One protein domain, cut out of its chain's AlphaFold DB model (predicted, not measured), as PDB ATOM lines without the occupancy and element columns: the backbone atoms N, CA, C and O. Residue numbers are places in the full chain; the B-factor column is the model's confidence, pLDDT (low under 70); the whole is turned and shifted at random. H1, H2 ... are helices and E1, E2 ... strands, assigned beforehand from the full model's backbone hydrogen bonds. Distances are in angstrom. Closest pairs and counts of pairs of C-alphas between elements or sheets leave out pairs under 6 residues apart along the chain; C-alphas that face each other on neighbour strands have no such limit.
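Overview. This is residues 24 to 165 of the 192 residues of an uncharacterized protein of Bacteroides pyogenes JCM 6292 (UniProt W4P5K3). One antiparallel sheet of nine strands curls like part of a barrel and folds back on itself, so that E4 E3 E2 E1 face E8 E7 E6 E5 across the interior, with E9 as the hinge. Opposite the hinge, the edge strands E4 and E5 meet through a one-residue link without pairing, and the short helix H1 only grazes the sheet beside E4. The printed part has 142 residues, with E1 E2 E3 E4 E5 E6 H1 E7 E8 E9 along the chain; the sheet's order is E4 E3 E2 E1 E9 E8 E7 E6 E5. The class is mostly strand, though under half of the residues are in named elements. The whole is compact, with a radius of gyration of the C-alphas of 14.8 A and spans of 40 by 39 by 29 A.

Arrangement. Start at the hinge, E9, residues 160 to 164: its pairing is staggered, with E8, residues 146 to 149, over 160 to 163 and with E1, residues 26 to 30, over 163 to 164. Look for N 162 and O 147, 2.9 A apart, and N 29 and O 163, 2.9 A, both within hydrogen-bond range. From E1 the sheet goes on to E2, residues 43 to 49, E3, residues 55 to 62, and E4, residues 77 to 81, a meander, each strand the antiparallel neighbour of the one before; N 28 and O 45 are 2.8 A apart, N 46 and O 58 2.9 A, N 80 and O 59 3.0 A. From E8 it goes on to E7, residues 135 to 143, E6, residues 91 to 97, and E5, residues 83 to 88, with N 148 and O 141 at 2.8 A, N 138 and O 94 at 2.9 A, and N 86 and O 93 at 2.9 A. E7, E8 and E9 form a second meander. Across the fold, the closest C-alphas of E4 and E6 are those of Thr 80 and Leu 96, 6.8 A apart. E4 runs on into E5 at 65 degrees. H1, residues 115 to 120, grazes the sheet with residues 115 to 118; its C-alpha closest to E4 is that of Ala 115, 6.4 A from that of Val 79. In H1 every O i to N i+4 pair is within hydrogen-bond range.

Along the chain. Find C-alpha 26 at (-32.286, -25.606, -26.540), where E1 begins, and C-alpha 164 at (-27.671, -23.377, -30.931), where E9 ends. The longest strand, E7, starts at C-alpha 135 (-27.863, -47.580, -35.012) and spans 25.6 A; E3 spans 23.3 A, E2 20.4 A and E6 20.3 A.

Size, cuts and confidence. The C-alphas of Lys 52 and Gly 72 are the two farthest apart, 44.9 A. The printed part has no cut. The links E1 to E2, E3 to E4, E6 to H1 and H1 to E7 are long. The mean pLDDT of the printed part is 88.8; residues 151 to 158 are under 70.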
ATOM      1  N   ILE A  24     -27.274 -25.512 -21.552       89.50
ATOM      2  CA  ILE A  24     -27.171 -26.456 -22.677       89.50
ATOM      3  C   ILE A  24     -28.529 -26.781 -23.317       89.50
ATOM      4  O   ILE A  24     -28.577 -27.104 -24.503       89.50
ATOM      5  N   CYS A  25     -29.642 -26.657 -22.593       92.88
ATOM      6  CA  CYS A  25     -30.967 -26.906 -23.168       92.88
ATOM      7  C   CYS A  25     -31.283 -25.916 -24.301       92.88
ATOM      8  O   CYS A  25     -30.937 -24.735 -24.225       92.88
ATOM      9  N   GLY A  26     -31.930 -26.392 -25.363       94.06
ATOM     10  CA  GLY A  26     -32.286 -25.606 -26.540       94.06
ATOM     11  C   GLY A  26     -32.297 -26.421 -27.828       94.06
ATOM     12  O   GLY A  26     -32.066 -27.632 -27.828       94.06
ATOM     13  N   ILE A  27     -32.562 -25.722 -28.929       96.38
ATOM     14  CA  ILE A  27     -32.553 -26.272 -30.283       96.38
ATOM     15  C   ILE A  27     -31.199 -25.958 -30.904       96.38
ATOM     16  O   ILE A  27     -30.761 -24.808 -30.884       96.38
ATOM     17  N   TYR A  28     -30.553 -26.962 -31.472       96.69
ATOM     18  CA  TYR A  28     -29.329 -26.831 -32.240       96.69
ATOM     19  C   TYR A  28     -29.589 -27.295 -33.665       96.69
ATOM     20  O   TYR A  28     -30.281 -28.286 -33.872       96.69
ATOM     21  N   GLU A  29     -29.027 -26.588 -34.636       96.19
ATOM     22  CA  GLU A  29     -29.205 -26.858 -36.060       96.19
ATOM     23  C   GLU A  29     -27.857 -27.127 -36.712       96.19
ATOM     24  O   GLU A  29     -26.892 -26.385 -36.505       96.19
ATOM     25  N   TYR A  30     -27.821 -28.167 -37.528       94.62
ATOM     26  CA  TYR A  30     -26.796 -28.377 -38.529       94.62
ATOM     27  C   TYR A  30     -27.392 -28.040 -39.897       94.62
ATOM     28  O   TYR A  30     -28.390 -28.633 -40.308       94.62
ATOM     29  N   ILE A  31     -26.785 -27.065 -40.578       91.88
ATOM     30  CA  ILE A  31     -27.181 -26.667 -41.931       91.88
ATOM     31  C   ILE A  31     -26.537 -27.653 -42.898       91.88
ATOM     32  O   ILE A  31     -25.310 -27.700 -42.989       91.88
ATOM     33  N   TYR A  32     -27.354 -28.441 -43.594       88.69
ATOM     34  CA  TYR A  32     -26.843 -29.415 -44.550       88.69
ATOM     35  C   TYR A  32     -26.377 -28.687 -45.827       88.69
ATOM     36  O   TYR A  32     -27.188 -27.948 -46.397       88.69
ATOM     37  N   PRO A  33     -25.107 -28.851 -46.264       85.56
ATOM     38  CA  PRO A  33     -24.505 -28.038 -47.328       85.56
ATOM     39  C   PRO A  33     -25.267 -28.049 -48.653       85.56
ATOM     40  O   PRO A  33     -25.361 -27.009 -49.300       85.56
ATOM     41  N   ASP A  34     -25.853 -29.192 -49.010       83.62
ATOM     42  CA  ASP A  34     -26.527 -29.391 -50.296       83.62
ATOM     43  C   ASP A  34     -28.059 -29.280 -50.186       83.62
ATOM     44  O   ASP A  34     -28.791 -29.784 -51.037       83.62
ATOM     45  N   SER A  35     -28.571 -28.627 -49.132       79.56
ATOM     46  CA  SER A  35     -30.010 -28.369 -49.010       79.56
ATOM     47  C   SER A  35     -30.494 -27.464 -50.140       79.56
ATOM     48  O   SER A  35     -29.897 -26.425 -50.427       79.56
ATOM     49  N   THR A  36     -31.635 -27.813 -50.723       79.50
ATOM     50  CA  THR A  36     -32.332 -26.997 -51.726       79.50
ATOM     51  C   THR A  36     -33.646 -26.466 -51.143       79.50
ATOM     52  O   THR A  36     -34.134 -27.008 -50.147       79.50
ATOM     53  N   PRO A  37     -34.257 -25.415 -51.722       75.44
ATOM     54  CA  PRO A  37     -35.591 -24.973 -51.309       75.44
ATOM     55  C   PRO A  37     -36.643 -26.095 -51.351       75.44
ATOM     56  O   PRO A  37     -37.553 -26.121 -50.526       75.44
ATOM     57  N   GLU A  38     -36.501 -27.039 -52.282       79.75
ATOM     58  CA  GLU A  38     -37.405 -28.173 -52.482       79.75
ATOM     59  C   GLU A  38     -37.094 -29.370 -51.567       79.75
ATOM     60  O   GLU A  38     -37.949 -30.239 -51.371       79.75
ATOM     61  N   LEU A  39     -35.879 -29.427 -51.012       83.69
ATOM     62  CA  LEU A  39     -35.401 -30.491 -50.137       83.69
ATOM     63  C   LEU A  39     -34.495 -29.915 -49.044       83.69
ATOM     64  O   LEU A  39     -33.285 -29.749 -49.198       83.69
ATOM     65  N   CYS A  40     -35.133 -29.617 -47.922       87.25
ATOM     66  CA  CYS A  40     -34.514 -29.087 -46.722       87.25
ATOM     67  C   CYS A  40     -34.037 -30.242 -45.842       87.25
ATOM     68  O   CYS A  40     -34.843 -30.969 -45.260       87.25
ATOM     69  N   GLU A  41     -32.722 -30.408 -45.764       91.75
ATOM     70  CA  GLU A  41     -32.075 -31.563 -45.132       91.75
ATOM     71  C   GLU A  41     -31.348 -31.210 -43.837       91.75
ATOM     72  O   GLU A  41     -30.574 -32.001 -43.289       91.75
ATOM     73  N   ASN A  42     -31.596 -30.000 -43.338       94.12
ATOM     74  CA  ASN A  42     -31.072 -29.566 -42.060       94.12
ATOM     75  C   ASN A  42     -31.449 -30.566 -40.970       94.12
ATOM     76  O   ASN A  42     -32.555 -31.112 -40.920       94.12
ATOM     77  N   GLN A  43     -30.501 -30.769 -40.071       95.50
ATOM     78  CA  GLN A  43     -30.645 -31.693 -38.963       95.50
ATOM     79  C   GLN A  43     -30.735 -30.907 -37.670       95.50
ATOM     80  O   GLN A  43     -30.139 -29.833 -37.531       95.50
ATOM     81  N   TYR A  44     -31.447 -31.460 -36.696       97.62
ATOM     82  CA  TYR A  44     -31.692 -30.768 -35.442       97.62
ATOM     83  C   TYR A  44     -31.428 -31.653 -34.237       97.62
ATOM     84  O   TYR A  44     -31.748 -32.839 -34.214       97.62
ATOM     85  N   ILE A  45     -30.894 -31.028 -33.196       97.81
ATOM     86  CA  ILE A  45     -30.817 -31.589 -31.854       97.81
ATOM     87  C   ILE A  45     -31.664 -30.718 -30.943       97.81
ATOM     88  O   ILE A  45     -31.485 -29.503 -30.894       97.81
ATOM     89  N   VAL A  46     -32.563 -31.338 -30.191       97.56
ATOM     90  CA  VAL A  46     -33.378 -30.652 -29.188       97.56
ATOM     91  C   VAL A  46     -33.043 -31.234 -27.825       97.56
ATOM     92  O   VAL A  46     -33.300 -32.411 -27.583       97.56
ATOM     93  N   LEU A  47     -32.448 -30.417 -26.953       96.44
ATOM     94  CA  LEU A  47     -32.129 -30.767 -25.568       96.44
ATOM     95  C   LEU A  47     -33.094 -30.053 -24.623       96.44
ATOM     96  O   LEU A  47     -33.195 -28.827 -24.647       96.44
ATOM     97  N   GLU A  48     -33.777 -30.812 -23.775       94.12
ATOM     98  CA  GLU A  48     -34.803 -30.296 -22.867       94.12
ATOM     99  C   GLU A  48     -34.621 -30.850 -21.457       94.12
ATOM    100  O   GLU A  48     -34.161 -31.977 -21.261       94.12
ATOM    101  N   LYS A  49     -35.036 -30.072 -20.459       92.44
ATOM    102  CA  LYS A  49     -35.101 -30.520 -19.070       92.44
ATOM    103  C   LYS A  49     -36.369 -31.347 -18.875       92.44
ATOM    104  O   LYS A  49     -37.473 -30.845 -19.075       92.44
ATOM    105  N   ALA A  50     -36.221 -32.607 -18.483       88.50
ATOM    106  CA  ALA A  50     -37.345 -33.433 -18.065       88.50
ATOM    107  C   ALA A  50     -37.811 -33.050 -16.654       88.50
ATOM    108  O   ALA A  50     -37.066 -32.459 -15.873       88.50
ATOM    109  N   GLU A  51     -39.025 -33.468 -16.295       82.44
ATOM    110  CA  GLU A  51     -39.644 -33.195 -14.987       82.44
ATOM    111  C   GLU A  51     -38.779 -33.643 -13.800       82.44
ATOM    112  O   GLU A  51     -38.753 -32.998 -12.756       82.44
ATOM    113  N   LYS A  52     -38.010 -34.724 -13.974       82.06
ATOM    114  CA  LYS A  52     -37.099 -35.269 -12.954       82.06
ATOM    115  C   LYS A  52     -35.764 -34.513 -12.860       82.06
ATOM    116  O   LYS A  52     -34.868 -34.942 -12.140       82.06
ATOM    117  N   GLY A  53     -35.604 -33.419 -13.604       81.88
ATOM    118  CA  GLY A  53     -34.409 -32.573 -13.618       81.88
ATOM    119  C   GLY A  53     -33.264 -33.075 -14.503       81.88
ATOM    120  O   GLY A  53     -32.309 -32.332 -14.719       81.88
ATOM    121  N   ASN A  54     -33.349 -34.292 -15.051       89.06
ATOM    122  CA  ASN A  54     -32.396 -34.790 -16.041       89.06
ATOM    123  C   ASN A  54     -32.660 -34.178 -17.425       89.06
ATOM    124  O   ASN A  54     -33.787 -33.809 -17.746       89.06
ATOM    125  N   ILE A  55     -31.635 -34.130 -18.276       93.19
ATOM    126  CA  ILE A  55     -31.793 -33.717 -19.674       93.19
ATOM    127  C   ILE A  55     -32.301 -34.905 -20.498       93.19
ATOM    128  O   ILE A  55     -31.908 -36.054 -20.275       93.19
ATOM    129  N   VAL A  56     -33.186 -34.625 -21.448       95.88
ATOM    130  CA  VAL A  56     -33.565 -35.520 -22.544       95.88
ATOM    131  C   VAL A  56     -33.182 -34.879 -23.867       95.88
ATOM    132  O   VAL A  56     -33.135 -33.656 -23.981       95.88
ATOM    133  N   GLY A  57     -32.887 -35.713 -24.859       97.25
ATOM    134  CA  GLY A  57     -32.473 -35.269 -26.179       97.25
ATOM    135  C   GLY A  57     -33.273 -35.946 -27.279       97.25
ATOM    136  O   GLY A  57     -33.601 -37.130 -27.170       97.25
ATOM    137  N   TYR A  58     -33.544 -35.195 -28.338       98.38
ATOM    138  CA  TYR A  58     -34.156 -35.675 -29.571       98.38
ATOM    139  C   TYR A  58     -33.267 -35.296 -30.748       98.38
ATOM    140  O   TYR A  58     -32.757 -34.175 -30.798       98.38
ATOM    141  N   TYR A  59     -33.092 -36.229 -31.677       98.12
ATOM    142  CA  TYR A  59     -32.361 -36.019 -32.919       98.12
ATOM    143  C   TYR A  59     -33.331 -36.097 -34.091       98.12
ATOM    144  O   TYR A  59     -34.072 -37.076 -34.211       98.12
ATOM    145  N   TYR A  60     -33.297 -35.079 -34.939       98.19
ATOM    146  CA  TYR A  60     -34.051 -34.973 -36.178       98.19
ATOM    147  C   TYR A  60     -33.047 -35.045 -37.318       98.19
ATOM    148  O   TYR A  60     -32.156 -34.197 -37.407       98.19
ATOM    149  N   GLY A  61     -33.155 -36.073 -38.150       95.75
ATOM    150  CA  GLY A  61     -32.155 -36.360 -39.169       95.75
ATOM    151  C   GLY A  61     -32.729 -37.042 -40.395       95.75
ATOM    152  O   GLY A  61     -33.938 -37.260 -40.499       95.75
ATOM    153  N   THR A  62     -31.824 -37.380 -41.305       94.75
ATOM    154  CA  THR A  62     -32.108 -38.090 -42.549       94.75
ATOM    155  C   THR A  62     -31.454 -39.468 -42.553       94.75
ATOM    156  O   THR A  62     -30.515 -39.721 -41.799       94.75
ATOM    157  N   THR A  63     -31.933 -40.372 -43.404       93.12
ATOM    158  CA  THR A  63     -31.383 -41.728 -43.582       93.12
ATOM    159  C   THR A  63     -29.885 -41.758 -43.885       93.12
ATOM    160  O   THR A  63     -29.231 -42.723 -43.510       93.12
ATOM    161  N   ASP A  64     -29.322 -40.679 -44.435       90.56
ATOM    162  CA  ASP A  64     -27.875 -40.463 -44.624       90.56
ATOM    163  C   ASP A  64     -27.061 -40.538 -43.339       90.56
ATOM    164  O   ASP A  64     -25.841 -40.668 -43.356       90.56
ATOM    165  N   GLU A  65     -27.714 -40.449 -42.182       89.56
ATOM    166  CA  GLU A  65     -27.040 -40.759 -40.937       89.56
ATOM    167  C   GLU A  65     -26.483 -42.178 -40.900       89.56
ATOM    168  O   GLU A  65     -25.493 -42.412 -40.207       89.56
ATOM    169  N   PHE A  66     -27.084 -43.101 -41.638       88.38
ATOM    170  CA  PHE A  66     -26.784 -44.524 -41.603       88.38
ATOM    171  C   PHE A  66     -26.345 -45.090 -42.955       88.38
ATOM    172  O   PHE A  66     -26.099 -46.291 -43.052       88.38
ATOM    173  N   ASP A  67     -26.263 -44.237 -43.968       81.88
ATOM    174  CA  ASP A  67     -25.956 -44.603 -45.342       81.88
ATOM    175  C   ASP A  67     -24.696 -43.861 -45.795       81.88
ATOM    176  O   ASP A  67     -24.582 -42.648 -45.619       81.88
ATOM    177  N   GLU A  68     -23.720 -44.598 -46.324       72.62
ATOM    178  CA  GLU A  68     -22.430 -44.035 -46.740       72.62
ATOM    179  C   GLU A  68     -22.534 -43.300 -48.082       72.62
ATOM    180  O   GLU A  68     -21.784 -42.349 -48.315       72.62
ATOM    181  N   ALA A  69     -23.463 -43.711 -48.953       77.06
ATOM    182  CA  ALA A  69     -23.667 -43.094 -50.256       77.06
ATOM    183  C   ALA A  69     -25.089 -43.338 -50.776       77.06
ATOM    184  O   ALA A  69     -25.524 -44.473 -50.930       77.06
ATOM    185  N   ARG A  70     -25.789 -42.258 -51.143       77.69
ATOM    186  CA  ARG A  70     -27.097 -42.358 -51.804       77.69
ATOM    187  C   ARG A  70     -26.959 -42.904 -53.221       77.69
ATOM    188  O   ARG A  70     -26.219 -42.343 -54.028       77.69
ATOM    189  N   GLU A  71     -27.797 -43.872 -53.574       77.25
ATOM    190  CA  GLU A  71     -27.908 -44.383 -54.944       77.25
ATOM    191  C   GLU A  71     -29.298 -44.091 -55.544       77.25
ATOM    192  O   GLU A  71     -30.153 -44.963 -55.670       77.25
ATOM    193  N   GLY A  72     -29.535 -42.832 -55.938       81.81
ATOM    194  CA  GLY A  72     -30.673 -42.464 -56.798       81.81
ATOM    195  C   GLY A  72     -32.031 -42.245 -56.111       81.81
ATOM    196  O   GLY A  72     -33.050 -42.220 -56.803       81.81
ATOM    197  N   TYR A  73     -32.074 -42.051 -54.790       85.25
ATOM    198  CA  TYR A  73     -33.301 -41.747 -54.037       85.25
ATOM    199  C   TYR A  73     -33.174 -40.517 -53.130       85.25
ATOM    200  O   TYR A  73     -32.084 -40.120 -52.722       85.25
ATOM    201  N   LEU A  74     -34.330 -39.929 -52.799       91.00
ATOM    202  CA  LEU A  74     -34.450 -38.925 -51.743       91.00
ATOM    203  C   LEU A  74     -34.369 -39.596 -50.366       91.00
ATOM    204  O   LEU A  74     -34.889 -40.707 -50.209       91.00
ATOM    205  N   PRO A  75     -33.787 -38.925 -49.362       93.00
ATOM    206  CA  PRO A  75     -33.664 -39.491 -48.031       93.00
ATOM    207  C   PRO A  75     -35.022 -39.654 -47.358       93.00
ATOM    208  O   PRO A  75     -35.969 -38.904 -47.610       93.00
ATOM    209  N   GLY A  76     -35.076 -40.597 -46.428       94.69
ATOM    210  CA  GLY A  76     -36.103 -40.613 -45.402       94.69
ATOM    211  C   GLY A  76     -35.730 -39.689 -44.243       94.69
ATOM    212  O   GLY A  76     -34.553 -39.453 -43.980       94.69
ATOM    213  N   PHE A  77     -36.726 -39.191 -43.521       96.50
ATOM    214  CA  PHE A  77     -36.581 -38.305 -42.369       96.50
ATOM    215  C   PHE A  77     -37.062 -39.001 -41.103       96.50
ATOM    216  O   PHE A  77     -38.047 -39.736 -41.127       96.50
ATOM    217  N   PHE A  78     -36.415 -38.746 -39.973       97.44
ATOM    218  CA  PHE A  78     -36.812 -39.347 -38.704       97.44
ATOM    219  C   PHE A  78     -36.668 -38.375 -37.538       97.44
ATOM    220  O   PHE A  78     -35.889 -37.421 -37.578       97.44
ATOM    221  N   VAL A  79     -37.387 -38.686 -36.461       98.00
ATOM    222  CA  VAL A  79     -37.094 -38.199 -35.114       98.00
ATOM    223  C   VAL A  79     -36.872 -39.400 -34.209       98.00
ATOM    224  O   VAL A  79     -37.662 -40.344 -34.209       98.00
ATOM    225  N   THR A  80     -35.805 -39.374 -33.420       97.88
ATOM    226  CA  THR A  80     -35.573 -40.394 -32.398       97.88
ATOM    227  C   THR A  80     -35.073 -39.773 -31.108       97.88
ATOM    228  O   THR A  80     -34.437 -38.713 -31.097       97.88
ATOM    229  N   ARG A  81     -35.374 -40.437 -29.994       97.69
ATOM    230  CA  ARG A  81     -34.813 -40.065 -28.701       97.69
ATOM    231  C   ARG A  81     -33.340 -40.468 -28.678       97.69
ATOM    232  O   ARG A  81     -32.969 -41.534 -29.151       97.69
ATOM    233  N   MET A  82     -32.510 -39.616 -28.093       97.56
ATOM    234  CA  MET A  82     -31.108 -39.924 -27.839       97.56
ATOM    235  C   MET A  82     -31.005 -40.985 -26.739       97.56
ATOM    236  O   MET A  82     -31.192 -40.687 -25.553       97.56
ATOM    237  N   ASP A  83     -30.726 -42.226 -27.133       96.81
ATOM    238  CA  ASP A  83     -30.519 -43.336 -26.209       96.81
ATOM    239  C   ASP A  83     -29.209 -43.147 -25.443       96.81
ATOM    240  O   ASP A  83     -28.202 -42.702 -25.996       96.81
ATOM    241  N   SER A  84     -29.214 -43.528 -24.163       95.94
ATOM    242  CA  SER A  84     -28.029 -43.466 -23.298       95.94
ATOM    243  C   SER A  84     -27.342 -42.090 -23.297       95.94
ATOM    244  O   SER A  84     -26.119 -42.022 -23.190       95.94
ATOM    245  N   LEU A  85     -28.121 -41.004 -23.409       96.56
ATOM    246  CA  LEU A  85     -27.606 -39.636 -23.400       96.56
ATOM    247  C   LEU A  85     -26.824 -39.351 -22.112       96.56
ATOM    248  O   LEU A  85     -27.371 -39.425 -21.010       96.56
ATOM    249  N   GLN A  86     -25.561 -38.970 -22.269       94.56
ATOM    250  CA  GLN A  86     -24.694 -38.506 -21.194       94.56
ATOM    251  C   GLN A  86     -24.139 -37.135 -21.550       94.56
ATOM    252  O   GLN A  86     -23.634 -36.931 -22.654       94.56
ATOM    253  N   ILE A  87     -24.213 -36.211 -20.596       91.75
ATOM    254  CA  ILE A  87     -23.644 -34.870 -20.699       91.75
ATOM    255  C   ILE A  87     -22.777 -34.664 -19.460       91.75
ATOM    256  O   ILE A  87     -23.295 -34.606 -18.347       91.75
ATOM    257  N   ASN A  88     -21.464 -34.562 -19.656       87.75
ATOM    258  CA  ASN A  88     -20.489 -34.402 -18.582       87.75
ATOM    259  C   ASN A  88     -19.582 -33.217 -18.904       87.75
ATOM    260  O   ASN A  88     -18.787 -33.294 -19.839       87.75
ATOM    261  N   LYS A  89     -19.673 -32.138 -18.114       85.50
ATOM    262  CA  LYS A  89     -18.970 -30.865 -18.378       85.50
ATOM    263  C   LYS A  89     -19.260 -30.352 -19.799       85.50
ATOM    264  O   LYS A  89     -20.360 -29.885 -20.075       85.50
ATOM    265  N   ASP A  90     -18.283 -30.463 -20.680       89.69
ATOM    266  CA  ASP A  90     -18.284 -30.045 -22.073       89.69
ATOM    267  C   ASP A  90     -18.407 -31.228 -23.036       89.69
ATOM    268  O   ASP A  90     -18.313 -31.034 -24.236       89.69
ATOM    269  N   THR A  91     -18.629 -32.450 -22.560       91.62
ATOM    270  CA  THR A  91     -18.787 -33.633 -23.415       91.62
ATOM    271  C   THR A  91     -20.241 -34.073 -23.490       91.62
ATOM    272  O   THR A  91     -20.970 -34.024 -22.496       91.62
ATOM    273  N   ILE A  92     -20.654 -34.527 -24.670       94.50
ATOM    274  CA  ILE A  92     -21.962 -35.132 -24.922       94.50
ATOM    275  C   ILE A  92     -21.774 -36.446 -25.677       94.50
ATOM    276  O   ILE A  92     -20.953 -36.538 -26.589       94.50
ATOM    277  N   SER A  93     -22.530 -37.472 -25.304       94.75
ATOM    278  CA  SER A  93     -22.574 -38.734 -26.043       94.75
ATOM    279  C   SER A  93     -23.960 -39.356 -25.981       94.75
ATOM    280  O   SER A  93     -24.687 -39.153 -25.009       94.75
ATOM    281  N   PHE A  94     -24.333 -40.074 -27.033       96.38
ATOM    282  CA  PHE A  94     -25.614 -40.768 -27.143       96.38
ATOM    283  C   PHE A  94     -25.574 -41.802 -28.270       96.38
ATOM    284  O   PHE A  94     -24.610 -41.898 -29.033       96.38
ATOM    285  N   ILE A  95     -26.647 -42.575 -28.380       95.88
ATOM    286  CA  ILE A  95     -26.870 -43.547 -29.443       95.88
ATOM    287  C   ILE A  95     -28.170 -43.173 -30.157       95.88
ATOM    288  O   ILE A  95     -29.180 -42.888 -29.517       95.88
ATOM    289  N   LEU A  96     -28.150 -43.161 -31.484       95.75
ATOM    290  CA  LEU A  96     -29.358 -43.126 -32.302       95.75
ATOM    291  C   LEU A  96     -29.772 -44.555 -32.614       95.75
ATOM    292  O   LEU A  96     -28.914 -45.359 -32.973       95.75
ATOM    293  N   LYS A  97     -31.069 -44.848 -32.505       95.56
ATOM    294  CA  LYS A  97     -31.685 -46.076 -33.015       95.56
ATOM    295  C   LYS A  97     -32.964 -45.722 -33.764       95.56
ATOM    296  O   LYS A  97     -33.835 -45.068 -33.189       95.56
ATOM    297  N   VAL A  98     -33.059 -46.120 -35.030       95.19
ATOM    298  CA  VAL A  98     -34.148 -45.705 -35.932       95.19
ATOM    299  C   VAL A  98     -34.666 -46.897 -36.740       95.19
ATOM    300  O   VAL A  98     -34.118 -47.218 -37.791       95.19
ATOM    301  N   PRO A  99     -35.715 -47.591 -36.280       93.38
ATOM    302  CA  PRO A  99     -36.345 -48.654 -37.060       93.38
ATOM    303  C   PRO A  99     -36.860 -48.133 -38.410       93.38
ATOM    304  O   PRO A  99     -37.398 -47.033 -38.461       93.38
ATOM    305  N   ASN A 100     -36.806 -48.945 -39.474       92.62
ATOM    306  CA  ASN A 100     -37.282 -48.537 -40.811       92.62
ATOM    307  C   ASN A 100     -38.729 -48.007 -40.816       92.62
ATOM    308  O   ASN A 100     -39.037 -47.033 -41.490       92.62
ATOM    309  N   LYS A 101     -39.605 -48.591 -39.990       93.31
ATOM    310  CA  LYS A 101     -41.006 -48.157 -39.832       93.31
ATOM    311  C   LYS A 101     -41.183 -46.753 -39.229       93.31
ATOM    312  O   LYS A 101     -42.292 -46.233 -39.245       93.31
ATOM    313  N   ASP A 102     -40.125 -46.190 -38.649       95.94
ATOM    314  CA  ASP A 102     -40.119 -44.900 -37.952       95.94
ATOM    315  C   ASP A 102     -39.451 -43.799 -38.810       95.94
ATOM    316  O   ASP A 102     -39.018 -42.768 -38.291       95.94
ATOM    317  N   ILE A 103     -39.359 -44.036 -40.125       96.56
ATOM    318  CA  ILE A 103     -38.788 -43.138 -41.133       96.56
ATOM    319  C   ILE A 103     -39.914 -42.651 -42.049       96.56
ATOM    320  O   ILE A 103     -40.791 -43.419 -42.440       96.56
ATOM    321  N   PHE A 104     -39.887 -41.371 -42.409       96.38
ATOM    322  CA  PHE A 104     -40.967 -40.675 -43.100       96.38
ATOM    323  C   PHE A 104     -40.474 -39.933 -44.343       96.38
ATOM    324  O   PHE A 104     -39.294 -39.621 -44.472       96.38
ATOM    325  N   THR A 105     -41.374 -39.635 -45.276       94.69
ATOM    326  CA  THR A 105     -41.022 -39.045 -46.583       94.69
ATOM    327  C   THR A 105     -40.744 -37.539 -46.550       94.69
ATOM    328  O   THR A 105     -40.355 -36.968 -47.567       94.69
ATOM    329  N   GLN A 106     -40.954 -36.885 -45.406       92.94
ATOM    330  CA  GLN A 106     -40.833 -35.437 -45.240       92.94
ATOM    331  C   GLN A 106     -40.201 -35.075 -43.888       92.94
ATOM    332  O   GLN A 106     -40.361 -35.843 -42.934       92.94
ATOM    333  N   PRO A 107     -39.554 -33.896 -43.767       94.12
ATOM    334  CA  PRO A 107     -38.985 -33.426 -42.509       94.12
ATOM    335  C   PRO A 107     -39.982 -33.482 -41.351       94.12
ATOM    336  O   PRO A 107     -41.144 -33.089 -41.487       94.12
ATOM    337  N   ILE A 108     -39.515 -33.946 -40.192       95.12
ATOM    338  CA  ILE A 108     -40.340 -34.031 -38.987       95.12
ATOM    339  C   ILE A 108     -40.363 -32.663 -38.292       95.12
ATOM    340  O   ILE A 108     -39.305 -32.171 -37.894       95.12
ATOM    341  N   PRO A 109     -41.541 -32.034 -38.099       94.19
ATOM    342  CA  PRO A 109     -41.643 -30.798 -37.331       94.19
ATOM    343  C   PRO A 109     -41.091 -30.966 -35.911       94.19
ATOM    344  O   PRO A 109     -41.406 -31.946 -35.245       94.19
ATOM    345  N   LEU A 110     -40.365 -29.967 -35.393       94.81
ATOM    346  CA  LEU A 110     -39.754 -30.024 -34.048       94.81
ATOM    347  C   LEU A 110     -40.764 -30.129 -32.885       94.81
ATOM    348  O   LEU A 110     -40.382 -30.371 -31.742       94.81
ATOM    349  N   SER A 111     -42.059 -29.933 -33.156       94.38
ATOM    350  CA  SER A 111     -43.142 -30.187 -32.199       94.38
ATOM    351  C   SER A 111     -43.478 -31.676 -32.040       94.38
ATOM    352  O   SER A 111     -44.146 -32.042 -31.074       94.38
ATOM    353  N   ILE A 112     -43.023 -32.527 -32.964       96.19
ATOM    354  CA  ILE A 112     -43.215 -33.978 -32.980       96.19
ATOM    355  C   ILE A 112     -41.930 -34.638 -32.487       96.19
ATOM    356  O   ILE A 112     -40.897 -34.571 -33.137       96.19
ATOM    357  N   LYS A 113     -41.997 -35.313 -31.341       96.06
ATOM    358  CA  LYS A 113     -40.829 -35.866 -30.637       96.06
ATOM    359  C   LYS A 113     -40.687 -37.379 -30.778       96.06
ATOM    360  O   LYS A 113     -39.691 -37.948 -30.333       96.06
ATOM    361  N   THR A 114     -41.692 -38.047 -31.341       96.06
ATOM    362  CA  THR A 114     -41.706 -39.502 -31.513       96.06
ATOM    363  C   THR A 114     -42.278 -39.894 -32.870       96.06
ATOM    364  O   THR A 114     -43.139 -39.207 -33.419       96.06
ATOM    365  N   ALA A 115     -41.852 -41.050 -33.378       94.25
ATOM    366  CA  ALA A 115     -42.432 -41.638 -34.580       94.25
ATOM    367  C   ALA A 115     -43.933 -41.938 -34.422       94.25
ATOM    368  O   ALA A 115     -44.692 -41.761 -35.365       94.25
ATOM    369  N   LEU A 116     -44.391 -42.297 -33.214       96.38
ATOM    370  CA  LEU A 116     -45.820 -42.467 -32.936       96.38
ATOM    371  C   LEU A 116     -46.601 -41.172 -33.204       96.38
ATOM    372  O   LEU A 116     -47.602 -41.203 -33.909       96.38
ATOM    373  N   GLN A 117     -46.112 -40.033 -32.705       97.00
ATOM    374  CA  GLN A 117     -46.738 -38.732 -32.950       97.00
ATOM    375  C   GLN A 117     -46.711 -38.351 -34.439       97.00
ATOM    376  O   GLN A 117     -47.667 -37.761 -34.937       97.00
ATOM    377  N   ALA A 118     -45.641 -38.691 -35.165       94.25
ATOM    378  CA  ALA A 118     -45.572 -38.495 -36.615       94.25
ATOM    379  C   ALA A 118     -46.640 -39.331 -37.348       94.25
ATOM    380  O   ALA A 118     -47.368 -38.801 -38.188       94.25
ATOM    381  N   SER A 119     -46.803 -40.600 -36.971       92.56
ATOM    382  CA  SER A 119     -47.831 -41.487 -37.524       92.56
ATOM    383  C   SER A 119     -49.254 -41.034 -37.180       92.56
ATOM    384  O   SER A 119     -50.130 -41.066 -38.040       92.56
ATOM    385  N   GLU A 120     -49.500 -40.538 -35.964       95.25
ATOM    386  CA  GLU A 120     -50.785 -39.928 -35.570       95.25
ATOM    387  C   GLU A 120     -51.119 -38.683 -36.408       95.25
ATOM    388  O   GLU A 120     -52.286 -38.383 -36.664       95.25
ATOM    389  N   LYS A 121     -50.088 -37.969 -36.873       93.75
ATOM    390  CA  LYS A 121     -50.198 -36.857 -37.826       93.75
ATOM    391  C   LYS A 121     -50.251 -37.310 -39.287       93.75
ATOM    392  O   LYS A 121     -50.270 -36.455 -40.167       93.75
ATOM    393  N   GLN A 122     -50.332 -38.618 -39.535       93.94
ATOM    394  CA  GLN A 122     -50.456 -39.233 -40.858       93.94
ATOM    395  C   GLN A 122     -49.294 -38.884 -41.798       93.94
ATOM    396  O   GLN A 122     -49.472 -38.806 -43.013       93.94
ATOM    397  N   LEU A 123     -48.093 -38.675 -41.246       93.50
ATOM    398  CA  LEU A 123     -46.893 -38.574 -42.069       93.50
ATOM    399  C   LEU A 123     -46.676 -39.910 -42.783       93.50
ATOM    400  O   LEU A 123     -46.777 -40.979 -42.179       93.50
ATOM    401  N   GLN A 124     -46.389 -39.840 -44.079       95.06
ATOM    402  CA  GLN A 124     -46.173 -41.034 -44.885       95.06
ATOM    403  C   GLN A 124     -44.842 -41.682 -44.519       95.06
ATOM    404  O   GLN A 124     -43.820 -40.999 -44.433       95.06
ATOM    405  N   VAL A 125     -44.868 -43.000 -44.333       94.94
ATOM    406  CA  VAL A 125     -43.667 -43.808 -44.108       94.94
ATOM    407  C   VAL A 125     -42.821 -43.804 -45.378       94.94
ATOM    408  O   VAL A 125     -43.343 -43.906 -46.488       94.94
ATOM    409  N   TRP A 126     -41.513 -43.668 -45.208       94.50
ATOM    410  CA  TRP A 126     -40.549 -43.795 -46.289       94.50
ATOM    411  C   TRP A 126     -40.188 -45.273 -46.464       94.50
ATOM    412  O   TRP A 126     -39.544 -45.867 -45.604       94.50
ATOM    413  N   ASP A 127     -40.640 -45.859 -47.570       88.44
ATOM    414  CA  ASP A 127     -40.464 -47.276 -47.911       88.44
ATOM    415  C   ASP A 127     -39.751 -47.400 -49.266       88.44
ATOM    416  O   ASP A 127     -40.304 -47.885 -50.251       88.44
ATOM    417  N   VAL A 128     -38.549 -46.818 -49.350       85.38
ATOM    418  CA  VAL A 128     -37.740 -46.804 -50.584       85.38
ATOM    419  C   VAL A 128     -36.581 -47.789 -50.484       85.38
ATOM    420  O   VAL A 128     -36.435 -48.648 -51.350       85.38
ATOM    421  N   ALA A 129     -35.773 -47.688 -49.428       80.38
ATOM    422  CA  ALA A 129     -34.654 -48.590 -49.189       80.38
ATOM    423  C   ALA A 129     -34.554 -48.926 -47.693       80.38
ATOM    424  O   ALA A 129     -34.538 -48.020 -46.865       80.38
ATOM    425  N   PRO A 130     -34.483 -50.204 -47.292       79.12
ATOM    426  CA  PRO A 130     -34.331 -50.539 -45.884       79.12
ATOM    427  C   PRO A 130     -32.931 -50.155 -45.390       79.12
ATOM    428  O   PRO A 130     -31.927 -50.560 -45.973       79.12
ATOM    429  N   LEU A 131     -32.851 -49.457 -44.255       79.69
ATOM    430  CA  LEU A 131     -31.588 -49.288 -43.543       79.69
ATOM    431  C   LEU A 131     -31.112 -50.654 -43.038       79.69
ATOM    432  O   LEU A 131     -31.811 -51.311 -42.259       79.69
ATOM    433  N   LEU A 132     -29.916 -51.068 -43.464       75.19
ATOM    434  CA  LEU A 132     -29.263 -52.296 -42.993       75.19
ATOM    435  C   LEU A 132     -28.711 -52.125 -41.572       75.19
ATOM    436  O   LEU A 132     -28.791 -53.039 -40.755       75.19
ATOM    437  N   ASN A 133     -28.201 -50.928 -41.268       78.06
ATOM    438  CA  ASN A 133     -27.799 -50.502 -39.934       78.06
ATOM    439  C   ASN A 133     -28.676 -49.334 -39.499       78.06
ATOM    440  O   ASN A 133     -28.670 -48.280 -40.114       78.06
ATOM    441  N   CYS A 134     -29.404 -49.498 -38.403       84.50
ATOM    442  CA  CYS A 134     -30.284 -48.462 -37.868       84.50
ATOM    443  C   CYS A 134     -29.760 -47.844 -36.569       84.50
ATOM    444  O   CYS A 134     -30.533 -47.257 -35.812       84.50
ATOM    445  N   SER A 135     -28.471 -48.023 -36.265       92.12
ATOM    446  CA  SER A 135     -27.863 -47.580 -35.012       92.12
ATOM    447  C   SER A 135     -26.551 -46.845 -35.249       92.12
ATOM    448  O   SER A 135     -25.669 -47.360 -35.928       92.12
ATOM    449  N   LYS A 136     -26.385 -45.680 -34.616       91.06
ATOM    450  CA  LYS A 136     -25.164 -44.867 -34.714       91.06
ATOM    451  C   LYS A 136     -24.805 -44.257 -33.370       91.06
ATOM    452  O   LYS A 136     -25.666 -43.721 -32.677       91.06
ATOM    453  N   LYS A 137     -23.531 -44.356 -32.990       92.44
ATOM    454  CA  LYS A 137     -23.011 -43.763 -31.753       92.44
ATOM    455  C   LYS A 137     -22.456 -42.377 -32.043       92.44
ATOM    456  O   LYS A 137     -21.762 -42.184 -33.035       92.44
ATOM    457  N   TYR A 138     -22.737 -41.453 -31.140       92.25
ATOM    458  CA  TYR A 138     -22.274 -40.079 -31.192       92.25
ATOM    459  C   TYR A 138     -21.468 -39.749 -29.944       92.25
ATOM    460  O   TYR A 138     -21.870 -40.072 -28.823       92.25
ATOM    461  N   LYS A 139     -20.349 -39.056 -30.150       91.69
ATOM    462  CA  LYS A 139     -19.552 -38.421 -29.105       91.69
ATOM    463  C   LYS A 139     -19.100 -37.059 -29.609       91.69
ATOM    464  O   LYS A 139     -18.757 -36.899 -30.778       91.69
ATOM    465  N   GLY A 140     -19.171 -36.061 -28.745       91.75
ATOM    466  CA  GLY A 140     -18.899 -34.689 -29.131       91.75
ATOM    467  C   GLY A 140     -18.559 -33.791 -27.958       91.75
ATOM    468  O   GLY A 140     -18.583 -34.203 -26.794       91.75
ATOM    469  N   VAL A 141     -18.244 -32.544 -28.293       91.88
ATOM    470  CA  VAL A 141     -17.957 -31.469 -27.347       91.88
ATOM    471  C   VAL A 141     -18.977 -30.349 -27.509       91.88
ATOM    472  O   VAL A 141     -19.328 -29.959 -28.619       91.88
ATOM    473  N   VAL A 142     -19.438 -29.816 -26.386       91.81
ATOM    474  CA  VAL A 142     -20.342 -28.681 -26.275       91.81
ATOM    475  C   VAL A 142     -19.515 -27.461 -25.905       91.81
ATOM    476  O   VAL A 142     -18.945 -27.384 -24.817       91.81
ATOM    477  N   LYS A 143     -19.440 -26.488 -26.810       90.69
ATOM    478  CA  LYS A 143     -18.657 -25.267 -26.607       90.69
ATOM    479  C   LYS A 143     -19.289 -24.110 -27.358       90.69
ATOM    480  O   LYS A 143     -19.731 -24.276 -28.487       90.69
ATOM    481  N   ASN A 144     -19.299 -22.922 -26.753       87.62
ATOM    482  CA  ASN A 144     -19.738 -21.679 -27.399       87.62
ATOM    483  C   ASN A 144     -21.117 -21.791 -28.079       87.62
ATOM    484  O   ASN A 144     -21.274 -21.369 -29.222       87.62
ATOM    485  N   ASN A 145     -22.111 -22.367 -27.389       90.62
ATOM    486  CA  ASN A 145     -23.448 -22.602 -27.948       90.62
ATOM    487  C   ASN A 145     -23.433 -23.453 -29.232       90.62
ATOM    488  O   ASN A 145     -24.251 -23.254 -30.126       90.62
ATOM    489  N   ALA A 146     -22.508 -24.399 -29.341       92.12
ATOM    490  CA  ALA A 146     -22.460 -25.360 -30.429       92.12
ATOM    491  C   ALA A 146     -22.090 -26.751 -29.910       92.12
ATOM    492  O   ALA A 146     -21.455 -26.885 -28.861       92.12
ATOM    493  N   ILE A 147     -22.500 -27.773 -30.655       93.12
ATOM    494  CA  ILE A 147     -22.130 -29.167 -30.438       93.12
ATOM    495  C   ILE A 147     -21.294 -29.611 -31.635       93.12
ATOM    496  O   ILE A 147     -21.755 -29.560 -32.775       93.12
ATOM    497  N   PHE A 148     -20.068 -30.033 -31.354       91.38
ATOM    498  CA  PHE A 148     -19.100 -30.525 -32.324       91.38
ATOM    499  C   PHE A 148     -19.011 -32.035 -32.171       91.38
ATOM    500  O   PHE A 148     -18.590 -32.511 -31.115       91.38
ATOM    501  N   PHE A 149     -19.408 -32.787 -33.191       88.94
ATOM    502  CA  PHE A 149     -19.234 -34.236 -33.184       88.94
ATOM    503  C   PHE A 149     -17.921 -34.616 -33.854       88.94
ATOM    504  O   PHE A 149     -17.531 -34.023 -34.849       88.94
ATOM    505  N   TYR A 150     -17.239 -35.605 -33.290       75.12
ATOM    506  CA  TYR A 150     -16.028 -36.188 -33.855       75.12
ATOM    507  C   TYR A 150     -16.108 -37.705 -33.697       75.12
ATOM    508  O   TYR A 150     -16.747 -38.210 -32.773       75.12
ATOM    509  N   PHE A 151     -15.475 -38.438 -34.606       60.56
ATOM    510  CA  PHE A 151     -15.317 -39.878 -34.450       60.56
ATOM    511  C   PHE A 151     -14.058 -40.184 -33.635       60.56
ATOM    512  O   PHE A 151     -13.087 -39.431 -33.675       60.56
ATOM    513  N   GLU A 152     -14.089 -41.277 -32.870       51.34
ATOM    514  CA  GLU A 152     -12.900 -41.794 -32.176       51.34
ATOM    515  C   GLU A 152     -11.914 -42.464 -33.154       51.34
ATOM    516  O   GLU A 152     -10.729 -42.551 -32.845       51.34
ATOM    517  N   ASP A 153     -12.375 -42.852 -34.351       49.25
ATOM    518  CA  ASP A 153     -11.565 -43.523 -35.368       49.25
ATOM    519  C   ASP A 153     -11.122 -42.530 -36.459       49.25
ATOM    520  O   ASP A 153     -11.938 -41.966 -37.189       49.25
ATOM    521  N   GLU A 154      -9.807 -42.330 -36.585       43.19
ATOM    522  CA  GLU A 154      -9.106 -41.280 -37.354       43.19
ATOM    523  C   GLU A 154      -9.388 -41.203 -38.873       43.19
ATOM    524  O   GLU A 154      -8.779 -40.391 -39.567       43.19
ATOM    525  N   LYS A 155     -10.275 -42.031 -39.438       43.22
ATOM    526  CA  LYS A 155     -10.449 -42.124 -40.900       43.22
ATOM    527  C   LYS A 155     -11.552 -41.260 -41.489       43.22
ATOM    528  O   LYS A 155     -11.501 -40.979 -42.681       43.22
ATOM    529  N   HIS A 156     -12.489 -40.779 -40.684       46.38
ATOM    530  CA  HIS A 156     -13.503 -39.842 -41.148       46.38
ATOM    531  C   HIS A 156     -13.740 -38.818 -40.045       46.38
ATOM    532  O   HIS A 156     -13.938 -39.174 -38.892       46.38
ATOM    533  N   VAL A 157     -13.690 -37.532 -40.371       49.16
ATOM    534  CA  VAL A 157     -14.164 -36.480 -39.471       49.16
ATOM    535  C   VAL A 157     -15.608 -36.221 -39.881       49.16
ATOM    536  O   VAL A 157     -15.848 -35.840 -41.025       49.16
ATOM    537  N   LEU A 158     -16.584 -36.427 -38.988       61.31
ATOM    538  CA  LEU A 158     -17.864 -35.741 -39.178       61.31
ATOM    539  C   LEU A 158     -17.588 -34.272 -38.928       61.31
ATOM    540  O   LEU A 158     -17.527 -33.850 -37.779       61.31
ATOM    541  N   ASP A 159     -17.448 -33.480 -39.982       70.69
ATOM    542  CA  ASP A 159     -17.464 -32.027 -39.848       70.69
ATOM    543  C   ASP A 159     -18.913 -31.544 -39.648       70.69
ATOM    544  O   ASP A 159     -19.485 -30.796 -40.440       70.69
ATOM    545  N   LYS A 160     -19.569 -32.066 -38.601       86.25
ATOM    546  CA  LYS A 160     -20.944 -31.727 -38.228       86.25
ATOM    547  C   LYS A 160     -20.926 -30.884 -36.968       86.25
ATOM    548  O   LYS A 160     -20.805 -31.385 -35.849       86.25
ATOM    549  N   THR A 161     -21.084 -29.582 -37.175       92.62
ATOM    550  CA  THR A 161     -21.238 -28.604 -36.100       92.62
ATOM    551  C   THR A 161     -22.692 -28.159 -36.007       92.62
ATOM    552  O   THR A 161     -23.192 -27.456 -36.884       92.62
ATOM    553  N   PHE A 162     -23.354 -28.513 -34.910       95.19
ATOM    554  CA  PHE A 162     -24.706 -28.061 -34.604       95.19
ATOM    555  C   PHE A 162     -24.644 -26.753 -33.818       95.19
ATOM    556  O   PHE A 162     -24.107 -26.718 -32.712       95.19
ATOM    557  N   LYS A 163     -25.201 -25.668 -34.354       95.69
ATOM    558  CA  LYS A 163     -25.214 -24.350 -33.703       95.69
ATOM    559  C   LYS A 163     -26.538 -24.128 -32.986       95.69
ATOM    560  O   LYS A 163     -27.603 -24.340 -33.566       95.69
ATOM    561  N   LYS A 164     -26.483 -23.688 -31.728       95.12
ATOM    562  CA  LYS A 164     -27.671 -23.377 -30.931       95.12
ATOM    563  C   LYS A 164     -28.413 -22.202 -31.555       95.12
ATOM    564  O   LYS A 164     -27.830 -21.148 -31.816       95.12
ATOM    565  N   GLN A 165     -29.709 -22.377 -31.749       93.00
ATOM    566  CA  GLN A 165     -30.609 -21.326 -32.185       93.00
ATOM    567  C   GLN A 165     -30.816 -20.326 -31.044       93.00
ATOM    568  O   GLN A 165     -30.908 -20.701 -29.872       93.00
TER     569      GLN A 165